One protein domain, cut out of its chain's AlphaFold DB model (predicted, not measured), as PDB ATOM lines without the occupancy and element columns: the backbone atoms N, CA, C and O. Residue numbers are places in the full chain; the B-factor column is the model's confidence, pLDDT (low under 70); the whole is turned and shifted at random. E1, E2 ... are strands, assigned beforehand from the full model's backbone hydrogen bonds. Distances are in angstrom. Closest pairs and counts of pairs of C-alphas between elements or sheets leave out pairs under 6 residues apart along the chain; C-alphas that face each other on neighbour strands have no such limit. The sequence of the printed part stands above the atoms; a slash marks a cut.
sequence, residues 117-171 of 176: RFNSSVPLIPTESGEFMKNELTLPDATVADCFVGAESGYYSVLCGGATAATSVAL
ATOM      1  N   ARG A 117     199.947 235.916 264.208       87.50
ATOM      2  CA  ARG A 117     200.476 235.487 265.512       87.50
ATOM      3  C   ARG A 117     199.424 235.515 266.599       87.50
ATOM      4  O   ARG A 117     198.710 236.506 266.722       87.50
ATOM      5  N   PHE A 118     199.361 234.471 267.413       85.56
ATOM      6  CA  PHE A 118     198.470 234.421 268.567       85.56
ATOM      7  C   PHE A 118     199.050 235.255 269.711       85.56
ATOM      8  O   PHE A 118     200.184 235.040 270.132       85.56
ATOM      9  N   ASN A 119     198.272 236.210 270.234       83.38
ATOM     10  CA  ASN A 119     198.707 237.038 271.367       83.38
ATOM     11  C   ASN A 119     198.419 236.377 272.733       83.38
ATOM     12  O   ASN A 119     198.905 236.817 273.773       83.38
ATOM     13  N   SER A 120     197.625 235.301 272.741       76.56
ATOM     14  CA  SER A 120     197.340 234.503 273.936       76.56
ATOM     15  C   SER A 120     198.430 233.460 274.177       76.56
ATOM     16  O   SER A 120     198.875 232.787 273.249       76.56
ATOM     17  N   SER A 121     198.803 233.258 275.444       68.75
ATOM     18  CA  SER A 121     199.681 232.156 275.860       68.75
ATOM     19  C   SER A 121     199.035 230.779 275.688       68.75
ATOM     20  O   SER A 121     199.749 229.787 275.555       68.75
ATOM     21  N   VAL A 122     197.700 230.720 275.670       69.06
ATOM     22  CA  VAL A 122     196.917 229.515 275.373       69.06
ATOM     23  C   VAL A 122     195.999 229.844 274.191       69.06
ATOM     24  O   VAL A 122     194.975 230.506 274.392       69.06
ATOM     25  N   PRO A 123     196.379 229.486 272.951       74.19
ATOM     26  CA  PRO A 123     195.545 229.735 271.782       74.19
ATOM     27  C   PRO A 123     194.287 228.863 271.860       74.19
ATOM     28  O   PRO A 123     194.382 227.655 272.076       74.19
ATOM     29  N   LEU A 124     193.109 229.468 271.695       76.19
ATOM     30  CA  LEU A 124     191.846 228.734 271.691       76.19
ATOM     31  C   LEU A 124     191.613 228.181 270.288       76.19
ATOM     32  O   LEU A 124     191.127 228.884 269.402       76.19
ATOM     33  N   ILE A 125     191.997 226.927 270.082       80.06
ATOM     34  CA  ILE A 125     191.854 226.227 268.809       80.06
ATOM     35  C   ILE A 125     190.625 225.309 268.905       80.06
ATOM     36  O   ILE A 125     190.591 224.472 269.806       80.06
ATOM     37  N   PRO A 126     189.627 225.427 268.008       77.06
ATOM     38  CA  PRO A 126     188.493 224.509 268.018       77.06
ATOM     39  C   PRO A 126     188.947 223.084 267.688       77.06
ATOM     40  O   PRO A 126     189.812 222.881 266.833       77.06
ATOM     41  N   THR A 127     188.370 222.088 268.350       70.38
ATOM     42  CA  THR A 127     188.691 220.665 268.128       70.38
ATOM     43  C   THR A 127     187.615 219.952 267.313       70.38
ATOM     44  O   THR A 127     187.887 218.898 266.739       70.38
ATOM     45  N   GLU A 128     186.426 220.550 267.173       69.88
ATOM     46  CA  GLU A 128     185.311 220.005 266.398       69.88
ATOM     47  C   GLU A 128     185.025 220.796 265.115       69.88
ATOM     48  O   GLU A 128     185.092 222.025 265.066       69.88
ATOM     49  N   SER A 129     184.634 220.086 264.053       71.62
ATOM     50  CA  SER A 129     184.187 220.730 262.813       71.62
ATOM     51  C   SER A 129     182.861 221.468 263.029       71.62
ATOM     52  O   SER A 129     181.869 220.871 263.436       71.62
ATOM     53  N   GLY A 130     182.809 222.738 262.637       68.81
ATOM     54  CA  GLY A 130     181.673 223.645 262.813       68.81
ATOM     55  C   GLY A 130     181.824 224.591 264.005       68.81
ATOM     56  O   GLY A 130     180.974 225.463 264.192       68.81
ATOM     57  N   GLU A 131     182.892 224.448 264.791       76.69
ATOM     58  CA  GLU A 131     183.192 225.325 265.917       76.69
ATOM     59  C   GLU A 131     184.098 226.494 265.498       76.69
ATOM     60  O   GLU A 131     185.019 226.350 264.688       76.69
ATOM     61  N   PHE A 132     183.825 227.671 266.073       79.06
ATOM     62  CA  PHE A 132     184.581 228.901 265.852       79.06
ATOM     63  C   PHE A 132     184.979 229.516 267.186       79.06
ATOM     64  O   PHE A 132     184.120 229.885 267.987       79.06
ATOM     65  N   MET A 133     186.279 229.703 267.381       82.56
ATOM     66  CA  MET A 133     186.839 230.284 268.595       82.56
ATOM     67  C   MET A 133     187.441 231.650 268.312       82.56
ATOM     68  O   MET A 133     188.231 231.832 267.382       82.56
ATOM     69  N   LYS A 134     187.059 232.632 269.128       85.69
ATOM     70  CA  LYS A 134     187.571 233.995 269.022       85.69
ATOM     71  C   LYS A 134     188.957 234.082 269.663       85.69
ATOM     72  O   LYS A 134     189.123 233.713 270.821       85.69
ATOM     73  N   ASN A 135     189.925 234.606 268.922       86.25
ATOM     74  CA  ASN A 135     191.301 234.820 269.344       86.25
ATOM     75  C   ASN A 135     191.759 236.230 268.965       86.25
ATOM     76  O   ASN A 135     191.438 236.736 267.890       86.25
ATOM     77  N   GLU A 136     192.558 236.839 269.833       88.12
ATOM     78  CA  GLU A 136     193.277 238.067 269.509       88.12
ATOM     79  C   GLU A 136     194.555 237.703 268.745       88.12
ATOM     80  O   GLU A 136     195.439 237.014 269.273       88.12
ATOM     81  N   LEU A 137     194.632 238.134 267.485       86.75
ATOM     82  CA  LEU A 137     195.736 237.831 266.584       86.75
ATOM     83  C   LEU A 137     196.445 239.112 266.150       86.75
ATOM     84  O   LEU A 137     195.817 240.136 265.893       86.75
ATOM     85  N   THR A 138     197.762 239.030 266.002       89.06
ATOM     86  CA  THR A 138     198.532 240.007 265.232       89.06
ATOM     87  C   THR A 138     198.542 239.562 263.773       89.06
ATOM     88  O   THR A 138     198.962 238.447 263.470       89.06
ATOM     89  N   LEU A 139     198.053 240.409 262.874       86.62
ATOM     90  CA  LEU A 139     197.983 240.151 261.441       86.62
ATOM     91  C   LEU A 139     199.339 240.416 260.754       86.62
ATOM     92  O   LEU A 139     200.215 241.065 261.336       86.62
ATOM     93  N   PRO A 140     199.525 239.961 259.497       82.31
ATOM     94  CA  PRO A 140     200.757 240.190 258.736       82.31
ATOM     95  C   PRO A 140     201.135 241.668 258.552       82.31
ATOM     96  O   PRO A 140     202.298 241.992 258.324       82.31
ATOM     97  N   ASP A 141     200.161 242.574 258.649       83.25
ATOM     98  CA  ASP A 141     200.339 244.028 258.586       83.25
ATOM     99  C   ASP A 141     200.716 244.659 259.943       83.25
ATOM    100  O   ASP A 141     200.737 245.882 260.076       83.25
ATOM    101  N   ALA A 142     201.034 243.825 260.940       82.12
ATOM    102  CA  ALA A 142     201.329 244.185 262.325       82.12
ATOM    103  C   ALA A 142     200.158 244.826 263.090       82.12
ATOM    104  O   ALA A 142     200.357 245.351 264.191       82.12
ATOM    105  N   THR A 143     198.935 244.773 262.555       87.38
ATOM    106  CA  THR A 143     197.744 245.197 263.293       87.38
ATOM    107  C   THR A 143     197.270 244.091 264.227       87.38
ATOM    108  O   THR A 143     197.379 242.908 263.919       87.38
ATOM    109  N   VAL A 144     196.752 244.468 265.395       87.19
ATOM    110  CA  VAL A 144     196.127 243.523 266.327       87.19
ATOM    111  C   VAL A 144     194.624 243.574 266.109       87.19
ATOM    112  O   VAL A 144     194.031 244.655 266.157       87.19
ATOM    113  N   ALA A 145     194.011 242.421 265.862       86.56
ATOM    114  CA  ALA A 145     192.575 242.320 265.676       86.56
ATOM    115  C   ALA A 145     192.000 241.052 266.305       86.56
ATOM    116  O   ALA A 145     192.644 240.009 266.417       86.56
ATOM    117  N   ASP A 146     190.728 241.162 266.664       87.50
ATOM    118  CA  ASP A 146     189.899 240.027 267.022       87.50
ATOM    119  C   ASP A 146     189.547 239.219 265.767       87.50
ATOM    120  O   ASP A 146     188.874 239.714 264.855       87.50
ATOM    121  N   CYS A 147     189.969 237.960 265.745       84.94
ATOM    122  CA  CYS A 147     189.717 237.023 264.661       84.94
ATOM    123  C   CYS A 147     189.089 235.733 265.192       84.94
ATOM    124  O   CYS A 147     189.246 235.363 266.351       84.94
ATOM    125  N   PHE A 148     188.376 235.022 264.336       85.44
ATOM    126  CA  PHE A 148     187.813 233.713 264.608       85.44
ATOM    127  C   PHE A 148     188.678 232.655 263.933       85.44
ATOM    128  O   PHE A 148     188.942 232.740 262.738       85.44
ATOM    129  N   VAL A 149     189.105 231.651 264.690       84.50
ATOM    130  CA  VAL A 149     189.674 230.420 264.144       84.50
ATOM    131  C   VAL A 149     188.531 229.421 264.073       84.50
ATOM    132  O   VAL A 149     187.914 229.131 265.095       84.50
ATOM    133  N   GLY A 150     188.208 228.958 262.872       81.25
ATOM    134  CA  GLY A 150     187.126 228.018 262.612       81.25
ATOM    135  C   GLY A 150     187.656 226.700 262.081       81.25
ATOM    136  O   GLY A 150     188.525 226.702 261.210       81.25
ATOM    137  N   ALA A 151     187.118 225.592 262.571       78.94
ATOM    138  CA  ALA A 151     187.347 224.273 262.001       78.94
ATOM    139  C   ALA A 151     186.198 223.943 261.038       78.94
ATOM    140  O   ALA A 151     185.069 223.741 261.467       78.94
ATOM    141  N   GLU A 152     186.449 223.872 259.734       72.12
ATOM    142  CA  GLU A 152     185.447 223.497 258.733       72.12
ATOM    143  C   GLU A 152     185.981 222.396 257.820       72.12
ATOM    144  O   GLU A 152     187.101 222.461 257.313       72.12
ATOM    145  N   SER A 153     185.156 221.383 257.539       67.56
ATOM    146  CA  SER A 153     185.468 220.324 256.563       67.56
ATOM    147  C   SER A 153     186.785 219.568 256.822       67.56
ATOM    148  O   SER A 153     187.400 219.058 255.887       67.56
ATOM    149  N   GLY A 154     187.202 219.471 258.092       67.69
ATOM    150  CA  GLY A 154     188.440 218.795 258.508       67.69
ATOM    151  C   GLY A 154     189.690 219.680 258.504       67.69
ATOM    152  O   GLY A 154     190.799 219.162 258.622       67.69
ATOM    153  N   TYR A 155     189.525 220.996 258.381       77.44
ATOM    154  CA  TYR A 155     190.623 221.948 258.283       77.44
ATOM    155  C   TYR A 155     190.345 223.253 259.024       77.44
ATOM    156  O   TYR A 155     189.192 223.630 259.219       77.44
ATOM    157  N   TYR A 156     191.403 223.981 259.374       80.25
ATOM    158  CA  TYR A 156     191.277 225.298 259.989       80.25
ATOM    159  C   TYR A 156     191.209 226.436 258.971       80.25
ATOM    160  O   TYR A 156     191.861 226.416 257.928       80.25
ATOM    161  N   SER A 157     190.452 227.467 259.333       81.94
ATOM    162  CA  SER A 157     190.359 228.748 258.641       81.94
ATOM    163  C   SER A 157     190.427 229.889 259.656       81.94
ATOM    164  O   SER A 157     189.963 229.751 260.788       81.94
ATOM    165  N   VAL A 158     191.009 231.021 259.260       83.00
ATOM    166  CA  VAL A 158     191.053 232.232 260.091       83.00
ATOM    167  C   VAL A 158     190.169 233.293 259.451       83.00
ATOM    168  O   VAL A 158     190.333 233.604 258.273       83.00
ATOM    169  N   LEU A 159     189.231 233.852 260.212       85.19
ATOM    170  CA  LEU A 159     188.303 234.882 259.761       85.19
ATOM    171  C   LEU A 159     188.456 236.147 260.611       85.19
ATOM    172  O   LEU A 159     188.381 236.083 261.830       85.19
ATOM    173  N   CYS A 160     188.628 237.314 259.995       83.81
ATOM    174  CA  CYS A 160     188.873 238.574 260.709       83.81
ATOM    175  C   CYS A 160     187.922 239.691 260.250       83.81
ATOM    176  O   CYS A 160     187.285 239.601 259.199       83.81
ATOM    177  N   GLY A 161     187.820 240.763 261.042       78.19
ATOM    178  CA  GLY A 161     187.118 241.998 260.655       78.19
ATOM    179  C   GLY A 161     185.593 241.999 260.839       78.19
ATOM    180  O   GLY A 161     184.942 242.968 260.456       78.19
ATOM    181  N   GLY A 162     185.022 240.949 261.437       76.56
ATOM    182  CA  GLY A 162     183.598 240.856 261.776       76.56
ATOM    183  C   GLY A 162     183.365 240.751 263.283       76.56
ATOM    184  O   GLY A 162     184.229 240.288 264.022       76.56
ATOM    185  N   ALA A 163     182.176 241.144 263.749       77.62
ATOM    186  CA  ALA A 163     181.777 240.950 265.149       77.62
ATOM    187  C   ALA A 163     181.448 239.477 265.467       77.62
ATOM    188  O   ALA A 163     181.420 239.076 266.629       77.62
ATOM    189  N   THR A 164     181.183 238.677 264.431       77.69
ATOM    190  CA  THR A 164     180.852 237.249 264.497       77.69
ATOM    191  C   THR A 164     181.525 236.499 263.350       77.69
ATOM    192  O   THR A 164     181.790 237.100 262.308       77.69
ATOM    193  N   ALA A 165     181.706 235.180 263.487       72.31
ATOM    194  CA  ALA A 165     182.245 234.325 262.419       72.31
ATOM    195  C   ALA A 165     181.483 234.483 261.081       72.31
ATOM    196  O   ALA A 165     182.080 234.532 260.010       72.31
ATOM    197  N   ALA A 166     180.158 234.663 261.136       73.12
ATOM    198  CA  ALA A 166     179.315 234.854 259.951       73.12
ATOM    199  C   ALA A 166     179.497 236.215 259.250       73.12
ATOM    200  O   ALA A 166     179.124 236.362 258.090       73.12
ATOM    201  N   THR A 167     180.015 237.225 259.957       76.94
ATOM    202  CA  THR A 167     180.247 238.579 259.417       76.94
ATOM    203  C   THR A 167     181.721 238.863 259.142       76.94
ATOM    204  O   THR A 167     182.048 239.914 258.594       76.94
ATOM    205  N   SER A 168     182.609 237.948 259.526       81.69
ATOM    206  CA  SER A 168     184.046 238.046 259.298       81.69
ATOM    207  C   SER A 168     184.455 237.551 257.914       81.69
ATOM    208  O   SER A 168     183.768 236.744 257.287       81.69
ATOM    209  N   VAL A 169     185.601 238.034 257.442       81.06
ATOM    210  CA  VAL A 169     186.166 237.685 256.138       81.06
ATOM    211  C   VAL A 169     187.297 236.687 256.340       81.06
ATOM    212  O   VAL A 169     188.179 236.915 257.167       81.06
ATOM    213  N   ALA A 170     187.281 235.592 255.578       80.94
ATOM    214  CA  ALA A 170     188.350 234.602 255.603       80.94
ATOM    215  C   ALA A 170     189.669 235.218 255.112       80.94
ATOM    216  O   ALA A 170     189.728 235.805 254.029       80.94
ATOM    217  N   LEU A 171     190.727 235.067 255.905       78.56
ATOM    218  CA  LEU A 171     192.082 235.404 255.497       78.56
ATOM    219  C   LEU A 171     192.560 234.429 254.423       78.56
ATOM    220  O   LEU A 171     192.241 233.237 254.438       78.56
TER     221      LEU A 171
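AT A GLANCE: This is residues 117 to 171 of the 176 residues of an uncharacterized protein of Cellulomonas sp. (UniProt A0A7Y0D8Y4). A strongly twisted ribbon of three strands has a long loop, residues 117 to 131, arching past E1, and a last stretch that folds back to E3. E1, E2 and E3, in that order, form a meander, each the antiparallel neighbour of the one before. The class is all strand, though under half of the 55 printed residues, 22, are in named elements. It is compact, with a radius of gyration of the C-alphas of 10.5 A and spans of 29 by 25 by 16 A.

HOW THE PARTS SIT: Residues 117 to 118 pair antiparallel with residues 137 to 138 of E1, residues 132 to 138. E1 and E2, residues 144 to 152, form a hairpin at 144 degrees; N 135 and O 147, 2.8 A apart, are within hydrogen-bond range. E2 and E3, residues 155 to 160, form a hairpin at 150 degrees, with N 148 and O 159 at 2.7 A. Residues 169 to 170 pair antiparallel with residues 159 to 160 of E3.

IN THESE COORDINATES: E1 runs 17.8 A from C-alpha 132 at (184.581, 228.901, 265.852), E2 23.9 A, and E3 16.9 A to C-alpha 160 at (188.873, 238.574, 260.709).

THE WHOLE: The printed part has no cut, and both links are tight. The pLDDT is under 70 at residues 121 to 122, 128, 130 and 153 to 154.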